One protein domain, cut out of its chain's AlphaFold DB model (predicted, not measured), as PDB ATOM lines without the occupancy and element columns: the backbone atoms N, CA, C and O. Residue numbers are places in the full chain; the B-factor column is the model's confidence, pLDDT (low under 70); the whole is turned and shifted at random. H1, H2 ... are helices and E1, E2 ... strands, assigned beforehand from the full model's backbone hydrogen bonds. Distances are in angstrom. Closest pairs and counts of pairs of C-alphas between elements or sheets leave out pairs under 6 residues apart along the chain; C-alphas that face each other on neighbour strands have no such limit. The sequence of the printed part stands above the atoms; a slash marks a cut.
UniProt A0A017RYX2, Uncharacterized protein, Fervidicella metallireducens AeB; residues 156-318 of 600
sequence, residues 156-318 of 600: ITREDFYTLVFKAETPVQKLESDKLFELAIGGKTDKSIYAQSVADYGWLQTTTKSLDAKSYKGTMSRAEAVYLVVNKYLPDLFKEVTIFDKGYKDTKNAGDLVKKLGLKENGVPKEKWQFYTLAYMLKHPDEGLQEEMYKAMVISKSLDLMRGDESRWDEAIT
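This is residues 156 to 318 of the 600 residues of an uncharacterized protein of Fervidicella metallireducens AeB (UniProt A0A017RYX2). Two groups of mostly short helices lie to either side of helix H5: H1 to H4 on one side, and H6 to H9 with the small strand E1 on the other, where H9 crosses H5. The long link of residues 196 to 212 runs through the middle, and the last stretch, residues 303 to 318, comes back to the beginning of the printed part. The printed part has 163 residues, with nine named helices and one named strand in the order H1 H2 H3 H4 H5 H6 E1 H7 H8 H9; it is mostly helix, with under half of its residues in named elements. It is compact, with a radius of gyration of the C-alphas of 15.7 A and spans of 45 by 39 by 27 A.

H5, residues 222 to 233, touches H9, residues 291 to 302, about perpendicular at 81 degrees; their closest C-alphas, of Tyr 227 and Ala 296, are 5.2 A apart. H6, residues 235 to 240, touches residues 295 to 299 of H9, closest at the C-alphas of Phe 238 and Ala 296, 6.7 A. H1, residues 158 to 169, is close to H5 but not clearly touching, with the C-alphas of Phe 161 and Ala 225 7.6 A apart; the two run the same way at a shallow tilt of 33 degrees, only just short of steep. H3, residues 192 to 195, touches H1, closest at the C-alphas of Tyr 162 and Ala 195, 4.7 A. H4, residues 213 to 216, only just touches residues 158 to 159 of H1, with 3 pairs of C-alphas within 8 A, the closest those of Arg 158 and Tyr 216 at 5.6 A. H2, residues 179 to 184, is close to H3 but not clearly touching, at 6.8 A between the C-alphas of Glu 182 and Ser 192. H7, residues 257 to 260, only just touches H8, residues 273 to 283, with 3 pairs within 8 A, closest at the C-alphas of Val 258 and Thr 277, 6.5 A. E1, residues 253 to 255, pairs with no named strand; residues 289 to 290 pair with it, parallel. H5 and H8 are apart. In H1, H2, H5, H6, H8 and H9 every O i to N i+4 pair is within hydrogen-bond range; H3, H4 and H7 are too short for such a pair.

H1 begins at C-alpha 158 (172.555, 189.945, 190.955) and is 17.0 A long. H5 and H9 are each 16.5 A long, and H8 is 15.3 A. H9 ends at C-alpha 302 (156.845, 208.350, 195.106).

The two C-alphas farthest apart, of Val 172 and Asn 266, are 45.7 A apart, while those of Ile 156 and Thr 318 are 5.9 A apart. The links H3 to H4, H6 to E1 and H7 to H8 are long. The printed part has no cut; its mean pLDDT is 93.8 and no printed residue is under 70.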
ATOM      1  N   ILE A 156     169.973 187.400 198.047       95.12
ATOM      2  CA  ILE A 156     170.076 186.999 196.642       95.12
ATOM      3  C   ILE A 156     171.229 187.704 195.924       95.12
ATOM      4  O   ILE A 156     171.674 188.795 196.298       95.12
ATOM      5  N   THR A 157     171.729 187.054 194.879       96.06
ATOM      6  CA  THR A 157     172.770 187.606 194.005       96.06
ATOM      7  C   THR A 157     172.167 188.465 192.889       96.06
ATOM      8  O   THR A 157     170.960 188.414 192.640       96.06
ATOM      9  N   ARG A 158     173.002 189.232 192.171       97.25
ATOM     10  CA  ARG A 158     172.555 189.945 190.955       97.25
ATOM     11  C   ARG A 158     172.015 188.987 189.899       97.25
ATOM     12  O   ARG A 158     170.968 189.251 189.324       97.25
ATOM     13  N   GLU A 159     172.679 187.849 189.706       95.62
ATOM     14  CA  GLU A 159     172.185 186.766 188.849       95.62
ATOM     15  C   GLU A 159     170.766 186.318 189.227       95.62
ATOM     16  O   GLU A 159     169.908 186.178 188.352       95.62
ATOM     17  N   ASP A 160     170.512 186.082 190.517       96.12
ATOM     18  CA  ASP A 160     169.195 185.650 190.989       96.12
ATOM     19  C   ASP A 160     168.137 186.720 190.709       96.12
ATOM     20  O   ASP A 160     167.060 186.398 190.214       96.12
ATOM     21  N   PHE A 161     168.450 187.993 190.966       98.31
ATOM     22  CA  PHE A 161     167.519 189.088 190.709       98.31
ATOM     23  C   PHE A 161     167.234 189.275 189.213       98.31
ATOM     24  O   PHE A 161     166.078 189.418 188.823       98.31
ATOM     25  N   TYR A 162     168.253 189.214 188.352       98.12
ATOM     26  CA  TYR A 162     168.065 189.332 186.899       98.12
ATOM     27  C   TYR A 162     167.227 188.164 186.365       98.12
ATOM     28  O   TYR A 162     166.340 188.359 185.537       98.12
ATOM     29  N   THR A 163     167.444 186.963 186.905       96.44
ATOM     30  CA  THR A 163     166.633 185.778 186.592       96.44
ATOM     31  C   THR A 163     165.182 185.941 187.042       96.44
ATOM     32  O   THR A 163     164.275 185.572 186.301       96.44
ATOM     33  N   LEU A 164     164.953 186.490 188.240       98.00
ATOM     34  CA  LEU A 164     163.613 186.780 188.752       98.00
ATOM     35  C   LEU A 164     162.861 187.723 187.809       98.00
ATOM     36  O   LEU A 164     161.746 187.400 187.410       98.00
ATOM     37  N   VAL A 165     163.475 188.854 187.448       98.56
ATOM     38  CA  VAL A 165     162.870 189.841 186.541       98.56
ATOM     39  C   VAL A 165     162.534 189.189 185.201       98.56
ATOM     40  O   VAL A 165     161.399 189.292 184.751       98.56
ATOM     41  N   PHE A 166     163.470 188.429 184.621       97.38
ATOM     42  CA  PHE A 166     163.250 187.729 183.355       97.38
ATOM     43  C   PHE A 166     162.080 186.739 183.421       97.38
ATOM     44  O   PHE A 166     161.175 186.788 182.590       97.38
ATOM     45  N   LYS A 167     162.069 185.843 184.418       94.50
ATOM     46  CA  LYS A 167     161.027 184.811 184.560       94.50
ATOM     47  C   LYS A 167     159.662 185.387 184.934       94.50
ATOM     48  O   LYS A 167     158.652 184.750 184.661       94.50
ATOM     49  N   ALA A 168     159.623 186.557 185.568       97.25
ATOM     50  CA  ALA A 168     158.373 187.230 185.887       97.25
ATOM     51  C   ALA A 168     157.681 187.809 184.643       97.25
ATOM     52  O   ALA A 168     156.462 187.961 184.671       97.25
ATOM     53  N   GLU A 169     158.426 188.119 183.576       95.25
ATOM     54  CA  GLU A 169     157.910 188.867 182.420       95.25
ATOM     55  C   GLU A 169     157.999 188.138 181.079       95.25
ATOM     56  O   GLU A 169     157.363 188.560 180.116       95.25
ATOM     57  N   THR A 170     158.801 187.077 180.997       94.31
ATOM     58  CA  THR A 170     159.045 186.380 179.735       94.31
ATOM     59  C   THR A 170     158.312 185.040 179.728       94.31
ATOM     60  O   THR A 170     158.511 184.247 180.652       94.31
ATOM     61  N   PRO A 171     157.476 184.760 178.714       91.75
ATOM     62  CA  PRO A 171     156.860 183.451 178.543       91.75
ATOM     63  C   PRO A 171     157.920 182.425 178.130       91.75
ATOM     64  O   PRO A 171     158.924 182.770 177.501       91.75
ATOM     65  N   VAL A 172     157.699 181.159 178.475       89.38
ATOM     66  CA  VAL A 172     158.626 180.059 178.183       89.38
ATOM     67  C   VAL A 172     158.834 179.937 176.686       89.38
ATOM     68  O   VAL A 172     157.885 179.814 175.919       89.38
ATOM     69  N   GLN A 173     160.092 179.946 176.276       87.19
ATOM     70  CA  GLN A 173     160.488 179.853 174.880       87.19
ATOM     71  C   GLN A 173     161.905 179.297 174.768       87.19
ATOM     72  O   GLN A 173     162.634 179.159 175.754       87.19
ATOM     73  N   LYS A 174     162.326 178.992 173.544       86.94
ATOM     74  CA  LYS A 174     163.725 178.665 173.288       86.94
ATOM     75  C   LYS A 174     164.572 179.930 173.432       86.94
ATOM     76  O   LYS A 174     164.269 180.949 172.823       86.94
ATOM     77  N   LEU A 175     165.646 179.843 174.211       88.00
ATOM     78  CA  LEU A 175     166.613 180.925 174.386       88.00
ATOM     79  C   LEU A 175     167.958 180.533 173.787       88.00
ATOM     80  O   LEU A 175     168.358 179.366 173.824       88.00
ATOM     81  N   GLU A 176     168.670 181.528 173.275       88.62
ATOM     82  CA  GLU A 176     170.034 181.377 172.784       88.62
ATOM     83  C   GLU A 176     171.010 182.044 173.750       88.62
ATOM     84  O   GLU A 176     170.789 183.168 174.193       88.62
ATOM     85  N   SER A 177     172.094 181.346 174.084       89.44
ATOM     86  CA  SER A 177     173.163 181.889 174.926       89.44
ATOM     87  C   SER A 177     173.873 183.059 174.238       89.44
ATOM     88  O   SER A 177     174.454 182.872 173.167       89.44
ATOM     89  N   ASP A 178     173.971 184.200 174.917       91.25
ATOM     90  CA  ASP A 178     174.891 185.271 174.533       91.25
ATOM     91  C   ASP A 178     176.318 184.942 175.006       91.25
ATOM     92  O   ASP A 178     176.644 184.972 176.197       91.25
ATOM     93  N   LYS A 179     177.202 184.626 174.052       92.00
ATOM     94  CA  LYS A 179     178.599 184.263 174.333       92.00
ATOM     95  C   LYS A 179     179.451 185.427 174.826       92.00
ATOM     96  O   LYS A 179     180.396 185.188 175.579       92.00
ATOM     97  N   LEU A 180     179.144 186.658 174.422       91.12
ATOM     98  CA  LEU A 180     179.861 187.839 174.902       91.12
ATOM     99  C   LEU A 180     179.474 188.132 176.348       91.12
ATOM    100  O   LEU A 180     180.356 188.398 177.167       91.12
ATOM    101  N   PHE A 181     178.187 188.006 176.669       94.44
ATOM    102  CA  PHE A 181     177.714 188.096 178.044       94.44
ATOM    103  C   PHE A 181     178.353 187.015 178.921       94.44
ATOM    104  O   PHE A 181     179.000 187.360 179.908       94.44
ATOM    105  N   GLU A 182     178.259 185.733 178.528       92.50
ATOM    106  CA  GLU A 182     178.875 184.605 179.249       92.50
ATOM    107  C   GLU A 182     180.371 184.855 179.502       92.50
ATOM    108  O   GLU A 182     180.848 184.657 180.618       92.50
ATOM    109  N   LEU A 183     181.119 185.340 178.505       91.69
ATOM    110  CA  LEU A 183     182.537 185.664 178.664       91.69
ATOM    111  C   LEU A 183     182.765 186.802 179.674       91.69
ATOM    112  O   LEU A 183     183.655 186.698 180.520       91.69
ATOM    113  N   ALA A 184     181.968 187.873 179.607       92.06
ATOM    114  CA  ALA A 184     182.093 189.026 180.498       92.06
ATOM    115  C   ALA A 184     181.859 188.649 181.970       92.06
ATOM    116  O   ALA A 184     182.595 189.100 182.850       92.06
ATOM    117  N   ILE A 185     180.894 187.763 182.237       92.25
ATOM    118  CA  ILE A 185     180.570 187.282 183.589       92.25
ATOM    119  C   ILE A 185     181.427 186.084 184.041       92.25
ATOM    120  O   ILE A 185     181.125 185.461 185.057       92.25
ATOM    121  N   GLY A 186     182.501 185.750 183.318       89.31
ATOM    122  CA  GLY A 186     183.445 184.696 183.708       89.31
ATOM    123  C   GLY A 186     183.025 183.263 183.380       89.31
ATOM    124  O   GLY A 186     183.631 182.329 183.902       89.31
ATOM    125  N   GLY A 187     182.026 183.079 182.523       88.75
ATOM    126  CA  GLY A 187     181.590 181.791 181.997       88.75
ATOM    127  C   GLY A 187     180.081 181.577 182.081       88.75
ATOM    128  O   GLY A 187     179.353 182.287 182.775       88.75
ATOM    129  N   LYS A 188     179.611 180.541 181.378       90.25
ATOM    130  CA  LYS A 188     178.217 180.095 181.441       90.25
ATOM    131  C   LYS A 188     177.855 179.629 182.851       90.25
ATOM    132  O   LYS A 188     178.602 178.897 183.495       90.25
ATOM    133  N   THR A 189     176.656 179.995 183.277       89.88
ATOM    134  CA  THR A 189     176.013 179.520 184.508       89.88
ATOM    135  C   THR A 189     174.618 178.988 184.184       89.88
ATOM    136  O   THR A 189     174.062 179.314 183.132       89.88
ATOM    137  N   ASP A 190     173.997 178.255 185.108       85.12
ATOM    138  CA  ASP A 190     172.631 177.735 184.919       85.12
ATOM    139  C   ASP A 190     171.569 178.832 184.736       85.12
ATOM    140  O   ASP A 190     170.489 178.580 184.210       85.12
ATOM    141  N   LYS A 191     171.873 180.056 185.181       91.25
ATOM    142  CA  LYS A 191     170.957 181.203 185.160       91.25
ATOM    143  C   LYS A 191     171.360 182.297 184.165       91.25
ATOM    144  O   LYS A 191     170.552 183.167 183.858       91.25
ATOM    145  N   SER A 192     172.582 182.239 183.631       92.00
ATOM    146  CA  SER A 192     173.131 183.244 182.707       92.00
ATOM    147  C   SER A 192     172.262 183.470 181.469       92.00
ATOM    148  O   SER A 192     172.089 184.614 181.062       92.00
ATOM    149  N   ILE A 193     171.633 182.410 180.949       92.38
ATOM    150  CA  ILE A 193     170.737 182.479 179.787       92.38
ATOM    151  C   ILE A 193     169.475 183.321 180.033       92.38
ATOM    152  O   ILE A 193     168.916 183.876 179.095       92.38
ATOM    153  N   TYR A 194     169.034 183.440 181.288       93.31
ATOM    154  CA  TYR A 194     167.907 184.294 181.670       93.31
ATOM    155  C   TYR A 194     168.389 185.712 181.986       93.31
ATOM    156  O   TYR A 194     167.809 186.700 181.543       93.31
ATOM    157  N   ALA A 195     169.483 185.814 182.743       94.38
ATOM    158  CA  ALA A 195     170.013 187.087 183.209       94.38
ATOM    159  C   ALA A 195     170.506 187.999 182.069       94.38
ATOM    160  O   ALA A 195     170.430 189.222 182.206       94.38
ATOM    161  N   GLN A 196     170.978 187.428 180.952       94.50
ATOM    162  CA  GLN A 196     171.516 188.183 179.811       94.50
ATOM    163  C   GLN A 196     170.529 189.225 179.252       94.50
ATOM    164  O   GLN A 196     170.938 190.331 178.927       94.50
ATOM    165  N   SER A 197     169.226 188.925 179.225       93.69
ATOM    166  CA  SER A 197     168.201 189.816 178.651       93.69
ATOM    167  C   SER A 197     167.803 190.973 179.576       93.69
ATOM    168  O   SER A 197     167.040 191.856 179.188       93.69
ATOM    169  N   VAL A 198     168.279 190.954 180.823       97.44
ATOM    170  CA  VAL A 198     167.946 191.944 181.857       97.44
ATOM    171  C   VAL A 198     169.169 192.771 182.265       97.44
ATOM    172  O   VAL A 198     169.013 193.897 182.737       97.44
ATOM    173  N   ALA A 199     170.381 192.242 182.074       96.50
ATOM    174  CA  ALA A 199     171.621 192.837 182.566       96.50
ATOM    175  C   ALA A 199     171.832 194.298 182.125       96.50
ATOM    176  O   ALA A 199     172.300 195.104 182.929       96.50
ATOM    177  N   ASP A 200     171.409 194.658 180.912       95.44
ATOM    178  CA  ASP A 200     171.557 196.012 180.362       95.44
ATOM    179  C   ASP A 200     170.780 197.082 181.146       95.44
ATOM    180  O   ASP A 200     171.139 198.258 181.111       95.44
ATOM    181  N   TYR A 201     169.766 196.697 181.926       97.88
ATOM    182  CA  TYR A 201     169.030 197.623 182.793       97.88
ATOM    183  C   TYR A 201     169.699 197.837 184.159       97.88
ATOM    184  O   TYR A 201     169.321 198.758 184.889       97.88
ATOM    185  N   GLY A 202     170.672 196.999 184.527       97.75
ATOM    186  CA  GLY A 202     171.352 197.050 185.819       97.75
ATOM    187  C   GLY A 202     172.302 198.241 185.979       97.75
ATOM    188  O   GLY A 202     172.717 198.887 185.022       97.75
ATOM    189  N   TRP A 203     172.703 198.531 187.219       97.62
ATOM    190  CA  TRP A 203     173.714 199.566 187.477       97.62
ATOM    191  C   TRP A 203     175.109 199.155 186.986       97.62
ATOM    192  O   TRP A 203     175.852 199.976 186.459       97.62
ATOM    193  N   LEU A 204     175.488 197.890 187.170       97.25
ATOM    194  CA  LEU A 204     176.783 197.375 186.734       97.25
ATOM    195  C   LEU A 204     176.664 196.834 185.312       97.25
ATOM    196  O   LEU A 204     175.844 195.957 185.061       97.25
ATOM    197  N   GLN A 205     177.513 197.324 184.411       96.38
ATOM    198  CA  GLN A 205     177.462 196.981 182.989       96.38
ATOM    199  C   GLN A 205     178.679 196.162 182.547       96.38
ATOM    200  O   GLN A 205     179.796 196.363 183.042       96.38
ATOM    201  N   THR A 206     178.479 195.262 181.581       94.69
ATOM    202  CA  THR A 206     179.562 194.480 180.952       94.69
ATOM    203  C   THR A 206     180.456 195.370 180.086       94.69
ATOM    204  O   THR A 206     181.677 195.223 180.099       94.69
ATOM    205  N   THR A 207     179.875 196.373 179.419       93.44
ATOM    206  CA  THR A 207     180.581 197.356 178.574       93.44
ATOM    207  C   THR A 207     181.586 198.202 179.354       93.44
ATOM    208  O   THR A 207     182.642 198.557 178.833       93.44
ATOM    209  N   THR A 208     181.307 198.477 180.629       92.50
ATOM    210  CA  THR A 208     182.230 199.173 181.537       92.50
ATOM    211  C   THR A 208     183.106 198.203 182.330       92.50
ATOM    212  O   THR A 208     183.863 198.649 183.187       92.50
ATOM    213  N   LYS A 209     183.005 196.886 182.092       91.94
ATOM    214  CA  LYS A 209     183.641 195.805 182.873       91.94
ATOM    215  C   LYS A 209     183.306 195.826 184.369       91.94
ATOM    216  O   LYS A 209     184.059 195.289 185.185       91.94
ATOM    217  N   SER A 210     182.210 196.488 184.735       94.81
ATOM    218  CA  SER A 210     181.743 196.606 186.117       94.81
ATOM    219  C   SER A 210     180.889 195.403 186.520       94.81
ATOM    220  O   SER A 210     180.925 194.996 187.682       94.81
ATOM    221  N   LEU A 211     180.156 194.816 185.567       95.25
ATOM    222  CA  LEU A 211     179.570 193.482 185.690       95.25
ATOM    223  C   LEU A 211     180.580 192.454 185.173       95.25
ATOM    224  O   LEU A 211     180.816 192.362 183.971       95.25
ATOM    225  N   ASP A 212     181.208 191.730 186.094       92.25
ATOM    226  CA  ASP A 212     182.217 190.711 185.824       92.25
ATOM    227  C   ASP A 212     181.957 189.448 186.659       92.25
ATOM    228  O   ASP A 212     180.992 189.377 187.423       92.25
ATOM    229  N   ALA A 213     182.827 188.444 186.540       89.31
ATOM    230  CA  ALA A 213     182.707 187.170 187.254       89.31
ATOM    231  C   ALA A 213     182.479 187.289 188.769       89.31
ATOM    232  O   ALA A 213     181.811 186.443 189.365       89.31
ATOM    233  N   LYS A 214     183.026 188.330 189.406       87.50
ATOM    234  CA  LYS A 214     182.906 188.532 190.852       87.50
ATOM    235  C   LYS A 214     181.645 189.313 191.189       87.50
ATOM    236  O   LYS A 214     180.911 188.919 192.093       87.50
ATOM    237  N   SER A 215     181.387 190.412 190.484       92.19
ATOM    238  CA  SER A 215     180.236 191.269 190.784       92.19
ATOM    239  C   SER A 215     178.903 190.632 190.381       92.19
ATOM    240  O   SER A 215     177.925 190.781 191.115       92.19
ATOM    241  N   TYR A 216     178.867 189.847 189.300       93.94
ATOM    242  CA  TYR A 216     177.669 189.150 188.821       93.94
ATOM    243  C   TYR A 216     177.104 188.152 189.847       93.94
ATOM    244  O   TYR A 216     175.897 188.096 190.078       93.94
ATOM    245  N   LYS A 217     177.985 187.409 190.526       91.75
ATOM    246  CA  LYS A 217     177.614 186.497 191.623       91.75
ATOM    247  C   LYS A 217     177.560 187.180 192.991       91.75
ATOM    248  O   LYS A 217     177.244 186.532 193.986       91.75
ATOM    249  N   GLY A 218     177.898 188.464 193.062       91.81
ATOM    250  CA  GLY A 218     177.866 189.225 194.301       91.81
ATOM    251  C   GLY A 218     176.437 189.464 194.782       91.81
ATOM    252  O   GLY A 218     175.501 189.544 193.981       91.81
ATOM    253  N   THR A 219     176.291 189.639 196.093       94.50
ATOM    254  CA  THR A 219     175.039 190.068 196.728       94.50
ATOM    255  C   THR A 219     174.539 191.367 196.101       94.50
ATOM    256  O   THR A 219     175.338 192.267 195.809       94.50
ATOM    257  N   MET A 220     173.230 191.446 195.872       96.50
ATOM    258  CA  MET A 220     172.563 192.618 195.313       96.50
ATOM    259  C   MET A 220     172.085 193.553 196.429       96.50
ATOM    260  O   MET A 220     171.471 193.090 197.393       96.50
ATOM    261  N   SER A 221     172.357 194.857 196.317       97.94
ATOM    262  CA  SER A 221     171.782 195.847 197.236       97.94
ATOM    263  C   SER A 221     170.359 196.244 196.833       97.94
ATOM    264  O   SER A 221     169.949 196.080 195.678       97.94
ATOM    265  N   ARG A 222     169.601 196.817 197.777       98.38
ATOM    266  CA  ARG A 222     168.273 197.384 197.492       98.38
ATOM    267  C   ARG A 222     168.341 198.530 196.484       98.38
ATOM    268  O   ARG A 222     167.509 198.574 195.582       98.38
ATOM    269  N   ALA A 223     169.345 199.407 196.577       98.25
ATOM    270  CA  ALA A 223     169.529 200.502 195.621       98.25
ATOM    271  C   ALA A 223     169.698 199.999 194.182       98.25
ATOM    272  O   ALA A 223     169.131 200.565 193.252       98.25
ATOM    273  N   GLU A 224     170.470 198.926 193.983       98.62
ATOM    274  CA  GLU A 224     170.661 198.343 192.653       98.62
ATOM    275  C   GLU A 224     169.382 197.706 192.113       98.62
ATOM    276  O   GLU A 224     169.098 197.828 190.922       98.62
ATOM    277  N   ALA A 225     168.615 197.034 192.975       98.75
ATOM    278  CA  ALA A 225     167.342 196.425 192.604       98.75
ATOM    279  C   ALA A 225     166.316 197.472 192.184       98.75
ATOM    280  O   ALA A 225     165.715 197.341 191.118       98.75
ATOM    281  N   VAL A 226     166.190 198.544 192.969       98.81
ATOM    282  CA  VAL A 226     165.343 199.694 192.643       98.81
ATOM    283  C   VAL A 226     165.793 200.350 191.340       98.81
ATOM    284  O   VAL A 226     164.966 200.579 190.462       98.81
ATOM    285  N   TYR A 227     167.096 200.608 191.179       98.75
ATOM    286  CA  TYR A 227     167.628 201.202 189.953       98.75
ATOM    287  C   TYR A 227     167.237 200.392 188.717       98.75
ATOM    288  O   TYR A 227     166.747 200.966 187.750       98.75
ATOM    289  N   LEU A 228     167.390 199.066 188.764       98.75
ATOM    290  CA  LEU A 228     167.074 198.199 187.634       98.75
ATOM    291  C   LEU A 228     165.594 198.264 187.248       98.75
ATOM    292  O   LEU A 228     165.284 198.487 186.078       98.75
ATOM    293  N   VAL A 229     164.680 198.079 188.207       98.69
ATOM    294  CA  VAL A 229     163.239 198.049 187.897       98.69
ATOM    295  C   VAL A 229     162.734 199.421 187.445       98.69
ATOM    296  O   VAL A 229     161.944 199.503 186.508       98.69
ATOM    297  N   VAL A 230     163.248 200.512 188.022       98.25
ATOM    298  CA  VAL A 230     162.907 201.874 187.590       98.25
ATOM    299  C   VAL A 230     163.444 202.154 186.186       98.25
ATOM    300  O   VAL A 230     162.692 202.619 185.332       98.25
ATOM    301  N   ASN A 231     164.711 201.832 185.919       97.62
ATOM    302  CA  ASN A 231     165.337 202.043 184.613       97.62
ATOM    303  C   ASN A 231     164.627 201.250 183.501       97.62
ATOM    304  O   ASN A 231     164.477 201.733 182.382       97.62
ATOM    305  N   LYS A 232     164.150 200.041 183.817       97.56
ATOM    306  CA  LYS A 232     163.452 199.174 182.865       97.56
ATOM    307  C   LYS A 232     161.996 199.578 182.621       97.56
ATOM    308  O   LYS A 232     161.572 199.617 181.469       97.56
ATOM    309  N   TYR A 233     161.225 199.840 183.677       96.88
ATOM    310  CA  TYR A 233     159.764 199.970 183.574       96.88
ATOM    311  C   TYR A 233     159.250 201.408 183.645       96.88
ATOM    312  O   TYR A 233     158.140 201.679 183.192       96.88
ATOM    313  N   LEU A 234     160.042 202.331 184.194       95.19
ATOM    314  CA  LEU A 234     159.647 203.719 184.429       95.19
ATOM    315  C   LEU A 234     160.647 204.726 183.816       95.19
ATOM    316  O   LEU A 234     160.962 205.731 184.459       95.19
ATOM    317  N   PRO A 235     161.152 204.511 182.580       93.75
ATOM    318  CA  PRO A 235     162.209 205.345 182.008       93.75
ATOM    319  C   PRO A 235     161.774 206.796 181.773       93.75
ATOM    320  O   PRO A 235     162.619 207.688 181.770       93.75
ATOM    321  N   ASP A 236     160.481 207.051 181.571       92.44
ATOM    322  CA  ASP A 236     159.979 208.408 181.344       92.44
ATOM    323  C   ASP A 236     159.904 209.203 182.649       92.44
ATOM    324  O   ASP A 236     160.476 210.289 182.716       92.44
ATOM    325  N   LEU A 237     159.371 208.611 183.726       91.56
ATOM    326  CA  LEU A 237     159.466 209.211 185.063       91.56
ATOM    327  C   LEU A 237     160.930 209.427 185.468       91.56
ATOM    328  O   LEU A 237     161.277 210.461 186.030       91.56
ATOM    329  N   PHE A 238     161.814 208.480 185.140       88.25
ATOM    330  CA  PHE A 238     163.241 208.580 185.446       88.25
ATOM    331  C   PHE A 238     163.915 209.804 184.813       88.25
ATOM    332  O   PHE A 238     164.807 210.393 185.425       88.25
ATOM    333  N   LYS A 239     163.469 210.228 183.623       90.50
ATOM    334  CA  LYS A 239     163.958 211.448 182.959       90.50
ATOM    335  C   LYS A 239     163.403 212.726 183.587       90.50
ATOM    336  O   LYS A 239     164.074 213.754 183.530       90.50
ATOM    337  N   GLU A 240     162.196 212.672 184.144       91.12
ATOM    338  CA  GLU A 240     161.507 213.830 184.726       91.12
ATOM    339  C   GLU A 240     162.000 214.170 186.135       91.12
ATOM    340  O   GLU A 240     161.996 215.341 186.517       91.12
ATOM    341  N   VAL A 241     162.462 213.175 186.900       91.69
ATOM    342  CA  VAL A 241     162.928 213.396 188.273       91.69
ATOM    343  C   VAL A 241     164.162 214.293 188.325       91.69
ATOM    344  O   VAL A 241     165.194 214.077 187.677       91.69
ATOM    345  N   THR A 242     164.076 215.286 189.200       86.88
ATOM    346  CA  THR A 242     165.129 216.248 189.488       86.88
ATOM    347  C   THR A 242     165.815 215.942 190.816       86.88
ATOM    348  O   THR A 242     165.354 215.165 191.648       86.88
ATOM    349  N   ILE A 243     166.944 216.606 191.053       82.25
ATOM    350  CA  ILE A 243     167.688 216.491 192.312       82.25
ATOM    351  C   ILE A 243     166.989 217.152 193.513       82.25
ATOM    352  O   ILE A 243     167.483 217.032 194.633       82.25
ATOM    353  N   PHE A 244     165.903 217.895 193.280       83.62
ATOM    354  CA  PHE A 244     165.145 218.598 194.319       83.62
ATOM    355  C   PHE A 244     163.964 217.777 194.841       83.62
ATOM    356  O   PHE A 244     163.404 218.107 195.891       83.62
ATOM    357  N   ASP A 245     163.597 216.718 194.124       88.88
ATOM    358  CA  ASP A 245     162.532 215.812 194.516       88.88
ATOM    359  C   ASP A 245     162.956 214.978 195.726       88.88
ATOM    360  O   ASP A 245     164.117 214.595 195.881       88.88
ATOM    361  N   LYS A 246     162.016 214.724 196.638       88.94
ATOM    362  CA  LYS A 246     162.322 214.093 197.925       88.94
ATOM    363  C   LYS A 246     162.250 212.574 197.824       88.94
ATOM    364  O   LYS A 246     161.183 212.018 197.584       88.94
ATOM    365  N   GLY A 247     163.378 211.920 198.086       91.62
ATOM    366  CA  GLY A 247     163.452 210.476 198.300       91.62
ATOM    367  C   GLY A 247     163.094 210.055 199.731       91.62
ATOM    368  O   GLY A 247     162.457 210.787 200.492       91.62
ATOM    369  N   TYR A 248     163.532 208.854 200.100       96.88
ATOM    370  CA  TYR A 248     163.471 208.339 201.468       96.88
ATOM    371  C   TYR A 248     164.343 209.168 202.425       96.88
ATOM    372  O   TYR A 248     165.298 209.824 202.004       96.88
ATOM    373  N   LYS A 249     164.045 209.112 203.730       95.94
ATOM    374  CA  LYS A 249     164.759 209.869 204.777       95.94
ATOM    375  C   LYS A 249     166.260 209.563 204.825       95.94
ATOM    376  O   LYS A 249     167.049 210.452 205.128       95.94
ATOM    377  N   ASP A 250     166.634 208.330 204.503       95.38
ATOM    378  CA  ASP A 250     168.005 207.816 204.469       95.38
ATOM    379  C   ASP A 250     168.696 207.993 203.102       95.38
ATOM    380  O   ASP A 250     169.859 207.624 202.939       95.38
ATOM    381  N   THR A 251     168.016 208.579 202.110       95.31
ATOM    382  CA  THR A 251     168.584 208.811 200.773       95.31
ATOM    383  C   THR A 251     169.037 210.257 200.604       95.31
ATOM    384  O   THR A 251     168.267 211.202 200.779       95.31
ATOM    385  N   LYS A 252     170.303 210.441 200.221       95.62
ATOM    386  CA  LYS A 252     170.898 211.752 199.921       95.62
ATOM    387  C   LYS A 252     171.464 211.745 198.509       95.62
ATOM    388  O   LYS A 252     172.024 210.738 198.081       95.62
ATOM    389  N   ASN A 253     171.354 212.866 197.804       96.56
ATOM    390  CA  ASN A 253     172.002 213.023 196.509       96.56
ATOM    391  C   ASN A 253     173.464 213.447 196.693       96.56
ATOM    392  O   ASN A 253     173.745 214.548 197.169       96.56
ATOM    393  N   ALA A 254     174.391 212.595 196.267       96.06
ATOM    394  CA  ALA A 254     175.821 212.862 196.279       96.06
ATOM    395  C   ALA A 254     176.331 213.500 194.970       96.06
ATOM    396  O   ALA A 254     177.519 213.815 194.866       96.06
ATOM    397  N   GLY A 255     175.468 213.746 193.980       95.00
ATOM    398  CA  GLY A 255     175.821 214.299 192.668       95.00
ATOM    399  C   GLY A 255     176.682 213.345 191.830       95.00
ATOM    400  O   GLY A 255     176.594 212.126 191.966       95.00
ATOM    401  N   ASP A 256     177.544 213.903 190.969       95.00
ATOM    402  CA  ASP A 256     178.498 213.133 190.151       95.00
ATOM    403  C   ASP A 256     179.685 212.639 191.007       95.00
ATOM    404  O   ASP A 256     180.759 213.260 191.046       95.00
ATOM    405  N   LEU A 257     179.497 211.516 191.710       94.88
ATOM    406  CA  LEU A 257     180.563 210.829 192.445       94.88
ATOM    407  C   LEU A 257     181.672 210.357 191.507       94.88
ATOM    408  O   LEU A 257     182.834 210.391 191.897       94.88
ATOM    409  N   VAL A 258     181.369 209.988 190.260       93.44
ATOM    410  CA  VAL A 258     182.391 209.579 189.279       93.44
ATOM    411  C   VAL A 258     183.442 210.680 189.106       93.44
ATOM    412  O   VAL A 258     184.647 210.413 189.134       93.44
ATOM    413  N   LYS A 259     182.997 211.937 188.987       93.25
ATOM    414  CA  LYS A 259     183.879 213.109 188.932       93.25
ATOM    415  C   LYS A 259     184.540 213.396 190.280       93.25
ATOM    416  O   LYS A 259     185.757 213.573 190.310       93.25
ATOM    417  N   LYS A 260     183.777 213.427 191.382       93.00
ATOM    418  CA  LYS A 260     184.308 213.736 192.729       93.00
ATOM    419  C   LYS A 260     185.396 212.755 193.169       93.00
ATOM    420  O   LYS A 260     186.381 213.154 193.779       93.00
ATOM    421  N   LEU A 261     185.237 211.485 192.813       91.12
ATOM    422  CA  LEU A 261     186.158 210.405 193.141       91.12
ATOM    423  C   LEU A 261     187.304 210.263 192.138       91.12
ATOM    424  O   LEU A 261     188.079 209.326 192.286       91.12
ATOM    425  N   GLY A 262     187.422 211.125 191.119       90.62
ATOM    426  CA  GLY A 262     188.500 211.046 190.126       90.62
ATOM    427  C   GLY A 262     188.483 209.758 189.292       90.62
ATOM    428  O   GLY A 262     189.535 209.263 188.883       90.62
ATOM    429  N   LEU A 263     187.296 209.190 189.056       90.62
ATOM    430  CA  LEU A 263     187.098 207.969 188.265       90.62
ATOM    431  C   LEU A 263     186.942 208.261 186.762       90.62
ATOM    432  O   LEU A 263     186.594 207.369 185.993       90.62
ATOM    433  N   LYS A 264     187.218 209.500 186.338       89.19
ATOM    434  CA  LYS A 264     187.326 209.916 184.934       89.19
ATOM    435  C   LYS A 264     188.796 210.112 184.556       89.19
ATOM    436  O   LYS A 264     189.585 210.612 185.354       89.19
ATOM    437  N   GLU A 265     189.147 209.755 183.329       83.06
ATOM    438  CA  GLU A 265     190.427 210.041 182.683       83.06
ATOM    439  C   GLU A 265     190.149 210.786 181.380       83.06
ATOM    440  O   GLU A 265     189.373 210.316 180.554       83.06
ATOM    441  N   ASN A 266     190.707 211.989 181.222       83.38
ATOM    442  CA  ASN A 266     190.449 212.853 180.059       83.38
ATOM    443  C   ASN A 266     188.947 213.075 179.767       83.38
ATOM    444  O   ASN A 266     188.526 213.163 178.620       83.38
ATOM    445  N   GLY A 267     188.122 213.142 180.819       81.19
ATOM    446  CA  GLY A 267     186.667 213.314 180.712       81.19
ATOM    447  C   GLY A 267     185.874 212.024 180.474       81.19
ATOM    448  O   GLY A 267     184.656 212.041 180.640       81.19
ATOM    449  N   VAL A 268     186.539 210.903 180.184       87.50
ATOM    450  CA  VAL A 268     185.910 209.595 179.957       87.50
ATOM    451  C   VAL A 268     185.936 208.772 181.251       87.50
ATOM    452  O   VAL A 268     186.978 208.710 181.906       87.50
ATOM    453  N   PRO A 269     184.824 208.148 181.678       89.88
ATOM    454  CA  PRO A 269     184.836 207.236 182.819       89.88
ATOM    455  C   PRO A 269     185.801 206.062 182.609       89.88
ATOM    456  O   PRO A 269     185.819 205.445 181.545       89.88
ATOM    457  N   LYS A 270     186.592 205.738 183.633       91.31
ATOM    458  CA  LYS A 270     187.521 204.601 183.614       91.31
ATOM    459  C   LYS A 270     186.775 203.270 183.558       91.31
ATOM    460  O   LYS A 270     185.642 203.160 184.026       91.31
ATOM    461  N   GLU A 271     187.436 202.226 183.065       91.25
ATOM    462  CA  GLU A 271     186.921 200.864 183.219       91.25
ATOM    463  C   GLU A 271     186.635 200.561 184.698       91.25
ATOM    464  O   GLU A 271     187.387 200.953 185.587       91.25
ATOM    465  N   LYS A 272     185.541 199.851 184.959       91.88
ATOM    466  CA  LYS A 272     185.011 199.499 186.282       91.88
ATOM    467  C   LYS A 272     184.479 200.666 187.116       91.88
ATOM    468  O   LYS A 272     184.240 200.491 188.312       91.88
ATOM    469  N   TRP A 273     184.276 201.854 186.536       93.56
ATOM    470  CA  TRP A 273     183.842 203.024 187.311       93.56
ATOM    471  C   TRP A 273     182.539 202.781 188.089       93.56
ATOM    472  O   TRP A 273     182.482 203.162 189.252       93.56
ATOM    473  N   GLN A 274     181.535 202.102 187.514       95.75
ATOM    474  CA  GLN A 274     180.249 201.848 188.190       95.75
ATOM    475  C   GLN A 274     180.440 200.975 189.427       95.75
ATOM    476  O   GLN A 274     179.856 201.250 190.475       95.75
ATOM    477  N   PHE A 275     181.302 199.961 189.318       94.56
ATOM    478  CA  PHE A 275     181.657 199.085 190.427       94.56
ATOM    479  C   PHE A 275     182.355 199.844 191.560       94.56
ATOM    480  O   PHE A 275     181.968 199.712 192.719       94.56
ATOM    481  N   TYR A 276     183.347 200.686 191.247       93.94
ATOM    482  CA  TYR A 276     184.019 201.498 192.268       93.94
ATOM    483  C   TYR A 276     183.095 202.569 192.861       93.94
ATOM    484  O   TYR A 276     183.151 202.804 194.066       93.94
ATOM    485  N   THR A 277     182.223 203.192 192.068       95.56
ATOM    486  CA  THR A 277     181.219 204.134 192.580       95.56
ATOM    487  C   THR A 277     180.255 203.430 193.534       95.56
ATOM    488  O   THR A 277     180.031 203.924 194.634       95.56
ATOM    489  N   LEU A 278     179.756 202.240 193.180       96.50
ATOM    490  CA  LEU A 278     178.902 201.437 194.060       96.50
ATOM    491  C   LEU A 278     179.616 201.048 195.354       96.50
ATOM    492  O   LEU A 278     179.089 201.268 196.437       96.50
ATOM    493  N   ALA A 279     180.843 200.538 195.252       94.50
ATOM    494  CA  ALA A 279     181.641 200.189 196.421       94.50
ATOM    495  C   ALA A 279     181.898 201.392 197.344       94.50
ATOM    496  O   ALA A 279     182.022 201.215 198.552       94.50
ATOM    497  N   TYR A 280     181.999 202.603 196.787       94.75
ATOM    498  CA  TYR A 280     182.111 203.826 197.576       94.75
ATOM    499  C   TYR A 280     180.802 204.148 198.299       94.75
ATOM    500  O   TYR A 280     180.825 204.317 199.512       94.75
ATOM    501  N   MET A 281     179.675 204.170 197.577       96.75
ATOM    502  CA  MET A 281     178.355 204.465 198.151       96.75
ATOM    503  C   MET A 281     178.022 203.525 199.315       96.75
ATOM    504  O   MET A 281     177.626 203.987 200.376       96.75
ATOM    505  N   LEU A 282     178.273 202.222 199.155       95.62
ATOM    506  CA  LEU A 282     178.011 201.221 200.196       95.62
ATOM    507  C   LEU A 282     178.930 201.356 201.424       95.62
ATOM    508  O   LEU A 282     178.547 200.976 202.524       95.62
ATOM    509  N   LYS A 283     180.149 201.887 201.258       94.25
ATOM    510  CA  LYS A 283     181.083 202.137 202.373       94.25
ATOM    511  C   LYS A 283     180.848 203.471 203.073       94.25
ATOM    512  O   LYS A 283     181.296 203.644 204.204       94.25
ATOM    513  N   HIS A 284     180.189 204.403 202.394       94.75
ATOM    514  CA  HIS A 284     179.944 205.763 202.857       94.75
ATOM    515  C   HIS A 284     178.457 206.129 202.701       94.75
ATOM    516  O   HIS A 284     178.147 207.113 202.023       94.75
ATOM    517  N   PRO A 285     177.523 205.375 203.320       94.88
ATOM    518  CA  PRO A 285     176.087 205.599 203.130       94.88
ATOM    519  C   PRO A 285     175.649 207.013 203.548       94.88
ATOM    520  O   PRO A 285     174.779 207.615 202.919       94.88
ATOM    521  N   ASP A 286     176.327 207.613 204.531       95.00
ATOM    522  CA  ASP A 286     176.065 208.983 204.982       95.00
ATOM    523  C   ASP A 286     176.340 210.064 203.929       95.00
ATOM    524  O   ASP A 286     175.761 211.155 204.021       95.00
ATOM    525  N   GLU A 287     177.204 209.783 202.948       95.44
ATOM    526  CA  GLU A 287     177.537 210.702 201.854       95.44
ATOM    527  C   GLU A 287     176.511 210.665 200.717       95.44
ATOM    528  O   GLU A 287     176.416 211.623 199.946       95.44
ATOM    529  N   GLY A 288     175.698 209.608 200.656       95.62
ATOM    530  CA  GLY A 288     174.593 209.465 199.719       95.62
ATOM    531  C   GLY A 288     174.919 208.703 198.435       95.62
ATOM    532  O   GLY A 288     175.964 208.076 198.270       95.62
ATOM    533  N   LEU A 289     173.963 208.771 197.513       97.69
ATOM    534  CA  LEU A 289     173.941 208.050 196.250       97.69
ATOM    535  C   LEU A 289     174.413 208.929 195.091       97.69
ATOM    536  O   LEU A 289     174.095 210.116 195.019       97.69
ATOM    537  N   GLN A 290     175.105 208.314 194.138       97.50
ATOM    538  CA  GLN A 290     175.303 208.839 192.789       97.50
ATOM    539  C   GLN A 290     173.944 209.266 192.210       97.50
ATOM    540  O   GLN A 290     172.947 208.561 192.390       97.50
ATOM    541  N   GLU A 291     173.914 210.410 191.522       96.38
ATOM    542  CA  GLU A 291     172.671 211.096 191.132       96.38
ATOM    543  C   GLU A 291     171.641 210.183 190.447       96.38
ATOM    544  O   GLU A 291     170.464 210.211 190.800       96.38
ATOM    545  N   GLU A 292     172.060 209.336 189.509       96.19
ATOM    546  CA  GLU A 292     171.166 208.431 188.787       96.19
ATOM    547  C   GLU A 292     170.508 207.396 189.716       96.19
ATOM    548  O   GLU A 292     169.312 207.131 189.602       96.19
ATOM    549  N   MET A 293     171.249 206.844 190.681       97.62
ATOM    550  CA  MET A 293     170.675 205.931 191.674       97.62
ATOM    551  C   MET A 293     169.787 206.678 192.675       97.62
ATOM    552  O   MET A 293     168.742 206.159 193.056       97.62
ATOM    553  N   TYR A 294     170.140 207.915 193.047       98.00
ATOM    554  CA  TYR A 294     169.279 208.763 193.875       98.00
ATOM    555  C   TYR A 294     167.917 209.007 193.211       98.00
ATOM    556  O   TYR A 294     166.885 208.808 193.850       98.00
ATOM    557  N   LYS A 295     167.895 209.360 191.918       97.81
ATOM    558  CA  LYS A 295     166.648 209.562 191.159       97.81
ATOM    559  C   LYS A 295     165.776 208.307 191.139       97.81
ATOM    560  O   LYS A 295     164.564 208.406 191.308       97.81
ATOM    561  N   ALA A 296     166.379 207.122 191.021       98.19
ATOM    562  CA  ALA A 296     165.628 205.870 191.106       98.19
ATOM    563  C   ALA A 296     164.976 205.685 192.487       98.19
ATOM    564  O   ALA A 296     163.812 205.294 192.577       98.19
ATOM    565  N   MET A 297     165.686 206.035 193.565       98.19
ATOM    566  CA  MET A 297     165.130 205.988 194.922       98.19
ATOM    567  C   MET A 297     164.006 207.008 195.141       98.19
ATOM    568  O   MET A 297     163.054 206.711 195.861       98.19
ATOM    569  N   VAL A 298     164.071 208.185 194.512       97.69
ATOM    570  CA  VAL A 298     162.970 209.163 194.527       97.69
ATOM    571  C   VAL A 298     161.711 208.568 193.897       97.69
ATOM    572  O   VAL A 298     160.644 208.622 194.508       97.69
ATOM    573  N   ILE A 299     161.832 207.938 192.724       97.00
ATOM    574  CA  ILE A 299     160.696 207.278 192.060       97.00
ATOM    575  C   ILE A 299     160.136 206.169 192.938       97.00
ATOM    576  O   ILE A 299     158.932 206.139 193.189       97.00
ATOM    577  N   SER A 300     161.013 205.318 193.474       98.12
ATOM    578  CA  SER A 300     160.626 204.268 194.413       98.12
ATOM    579  C   SER A 300     159.821 204.816 195.587       98.12
ATOM    580  O   SER A 300     158.799 204.230 195.930       98.12
ATOM    581  N   LYS A 301     160.225 205.952 196.178       97.00
ATOM    582  CA  LYS A 301     159.469 206.580 197.272       97.00
ATOM    583  C   LYS A 301     158.117 207.103 196.802       97.00
ATOM    584  O   LYS A 301     157.127 206.920 197.504       97.00
ATOM    585  N   SER A 302     158.075 207.755 195.641       94.56
ATOM    586  CA  SER A 302     156.845 208.350 195.106       94.56
ATOM    587  C   SER A 302     155.769 207.312 194.769       94.56
ATOM    588  O   SER A 302     154.586 207.603 194.910       94.56
ATOM    589  N   LEU A 303     156.189 206.103 194.382       94.94
ATOM    590  CA  LEU A 303     155.318 204.990 193.998       94.94
ATOM    591  C   LEU A 303     155.211 203.901 195.081       94.94
ATOM    592  O   LEU A 303     154.636 202.850 194.827       94.94
ATOM    593  N   ASP A 304     155.782 204.132 196.269       94.56
ATOM    594  CA  ASP A 304     155.819 203.178 197.392       94.56
ATOM    595  C   ASP A 304     156.374 201.782 197.019       94.56
ATOM    596  O   ASP A 304     155.946 200.762 197.557       94.56
ATOM    597  N   LEU A 305     157.361 201.719 196.110       96.44
ATOM    598  CA  LEU A 305     157.965 200.449 195.660       96.44
ATOM    599  C   LEU A 305     158.760 199.751 196.772       96.44
ATOM    600  O   LEU A 305     158.892 198.529 196.789       96.44
ATOM    601  N   MET A 306     159.293 200.537 197.708       93.81
ATOM    602  CA  MET A 306     159.866 200.058 198.963       93.81
ATOM    603  C   MET A 306     159.098 200.703 200.110       93.81
ATOM    604  O   MET A 306     159.012 201.931 200.185       93.81
ATOM    605  N   ARG A 307     158.566 199.877 201.014       84.62
ATOM    606  CA  ARG A 307     157.718 200.340 202.115       84.62
ATOM    607  C   ARG A 307     158.519 201.048 203.200       84.62
ATOM    608  O   ARG A 307     159.566 200.566 203.624       84.62
ATOM    609  N   GLY A 308     157.930 202.112 203.737       87.50
ATOM    610  CA  GLY A 308     158.454 202.850 204.883       87.50
ATOM    611  C   GLY A 308     159.073 204.194 204.514       87.50
ATOM    612  O   GLY A 308     159.053 204.644 203.367       87.50
ATOM    613  N   ASP A 309     159.585 204.885 205.527       89.81
ATOM    614  CA  ASP A 309     160.225 206.192 205.350       89.81
ATOM    615  C   ASP A 309     161.725 206.106 205.084       89.81
ATOM    616  O   ASP A 309     162.281 207.039 204.509       89.81
ATOM    617  N   GLU A 310     162.351 205.000 205.472       94.56
ATOM    618  CA  GLU A 310     163.743 204.667 205.179       94.56
ATOM    619  C   GLU A 310     163.775 203.443 204.268       94.56
ATOM    620  O   GLU A 310     163.014 202.492 204.452       94.56
ATOM    621  N   SER A 311     164.645 203.491 203.268       95.44
ATOM    622  CA  SER A 311     164.756 202.472 202.224       95.44
ATOM    623  C   SER A 311     165.727 201.348 202.561       95.44
ATOM    624  O   SER A 311     165.582 200.246 202.024       95.44
ATOM    625  N   ARG A 312     166.715 201.618 203.426       95.88
ATOM    626  CA  ARG A 312     167.857 200.733 203.692       95.88
ATOM    627  C   ARG A 312     168.569 200.375 202.387       95.88
ATOM    628  O   ARG A 312     168.798 199.204 202.074       95.88
ATOM    629  N   TRP A 313     168.795 201.396 201.560       97.19
ATOM    630  CA  TRP A 313     169.240 201.260 200.171       97.19
ATOM    631  C   TRP A 313     170.623 200.603 200.039       97.19
ATOM    632  O   TRP A 313     170.912 199.964 199.025       97.19
ATOM    633  N   ASP A 314     171.462 200.753 201.059       96.44
ATOM    634  CA  ASP A 314     172.837 200.260 201.176       96.44
ATOM    635  C   ASP A 314     172.937 198.821 201.714       96.44
ATOM    636  O   ASP A 314     174.003 198.200 201.698       96.44
ATOM    637  N   GLU A 315     171.817 198.254 202.146       96.44
ATOM    638  CA  GLU A 315     171.723 196.877 202.605       96.44
ATOM    639  C   GLU A 315     171.350 195.907 201.464       96.44
ATOM    640  O   GLU A 315     170.786 196.267 200.423       96.44
ATOM    641  N   ALA A 316     171.642 194.626 201.689       96.94
ATOM    642  CA  ALA A 316     171.323 193.534 200.786       96.94
ATOM    643  C   ALA A 316     169.813 193.270 200.723       96.94
ATOM    644  O   ALA A 316     169.124 193.262 201.749       96.94
ATOM    645  N   ILE A 317     169.317 192.991 199.516       97.62
ATOM    646  CA  ILE A 317     167.918 192.618 199.290       97.62
ATOM    647  C   ILE A 317     167.704 191.118 199.532       97.62
ATOM    648  O   ILE A 317     168.536 190.282 199.156       97.62
ATOM    649  N   THR A 318     166.586 190.763 200.166       96.94
ATOM    650  CA  THR A 318     166.199 189.357 200.354       96.94
ATOM    651  C   THR A 318     165.345 188.827 199.196       96.94
ATOM    652  O   THR A 318     164.787 189.598 198.414       96.94
TER     653      THR A 318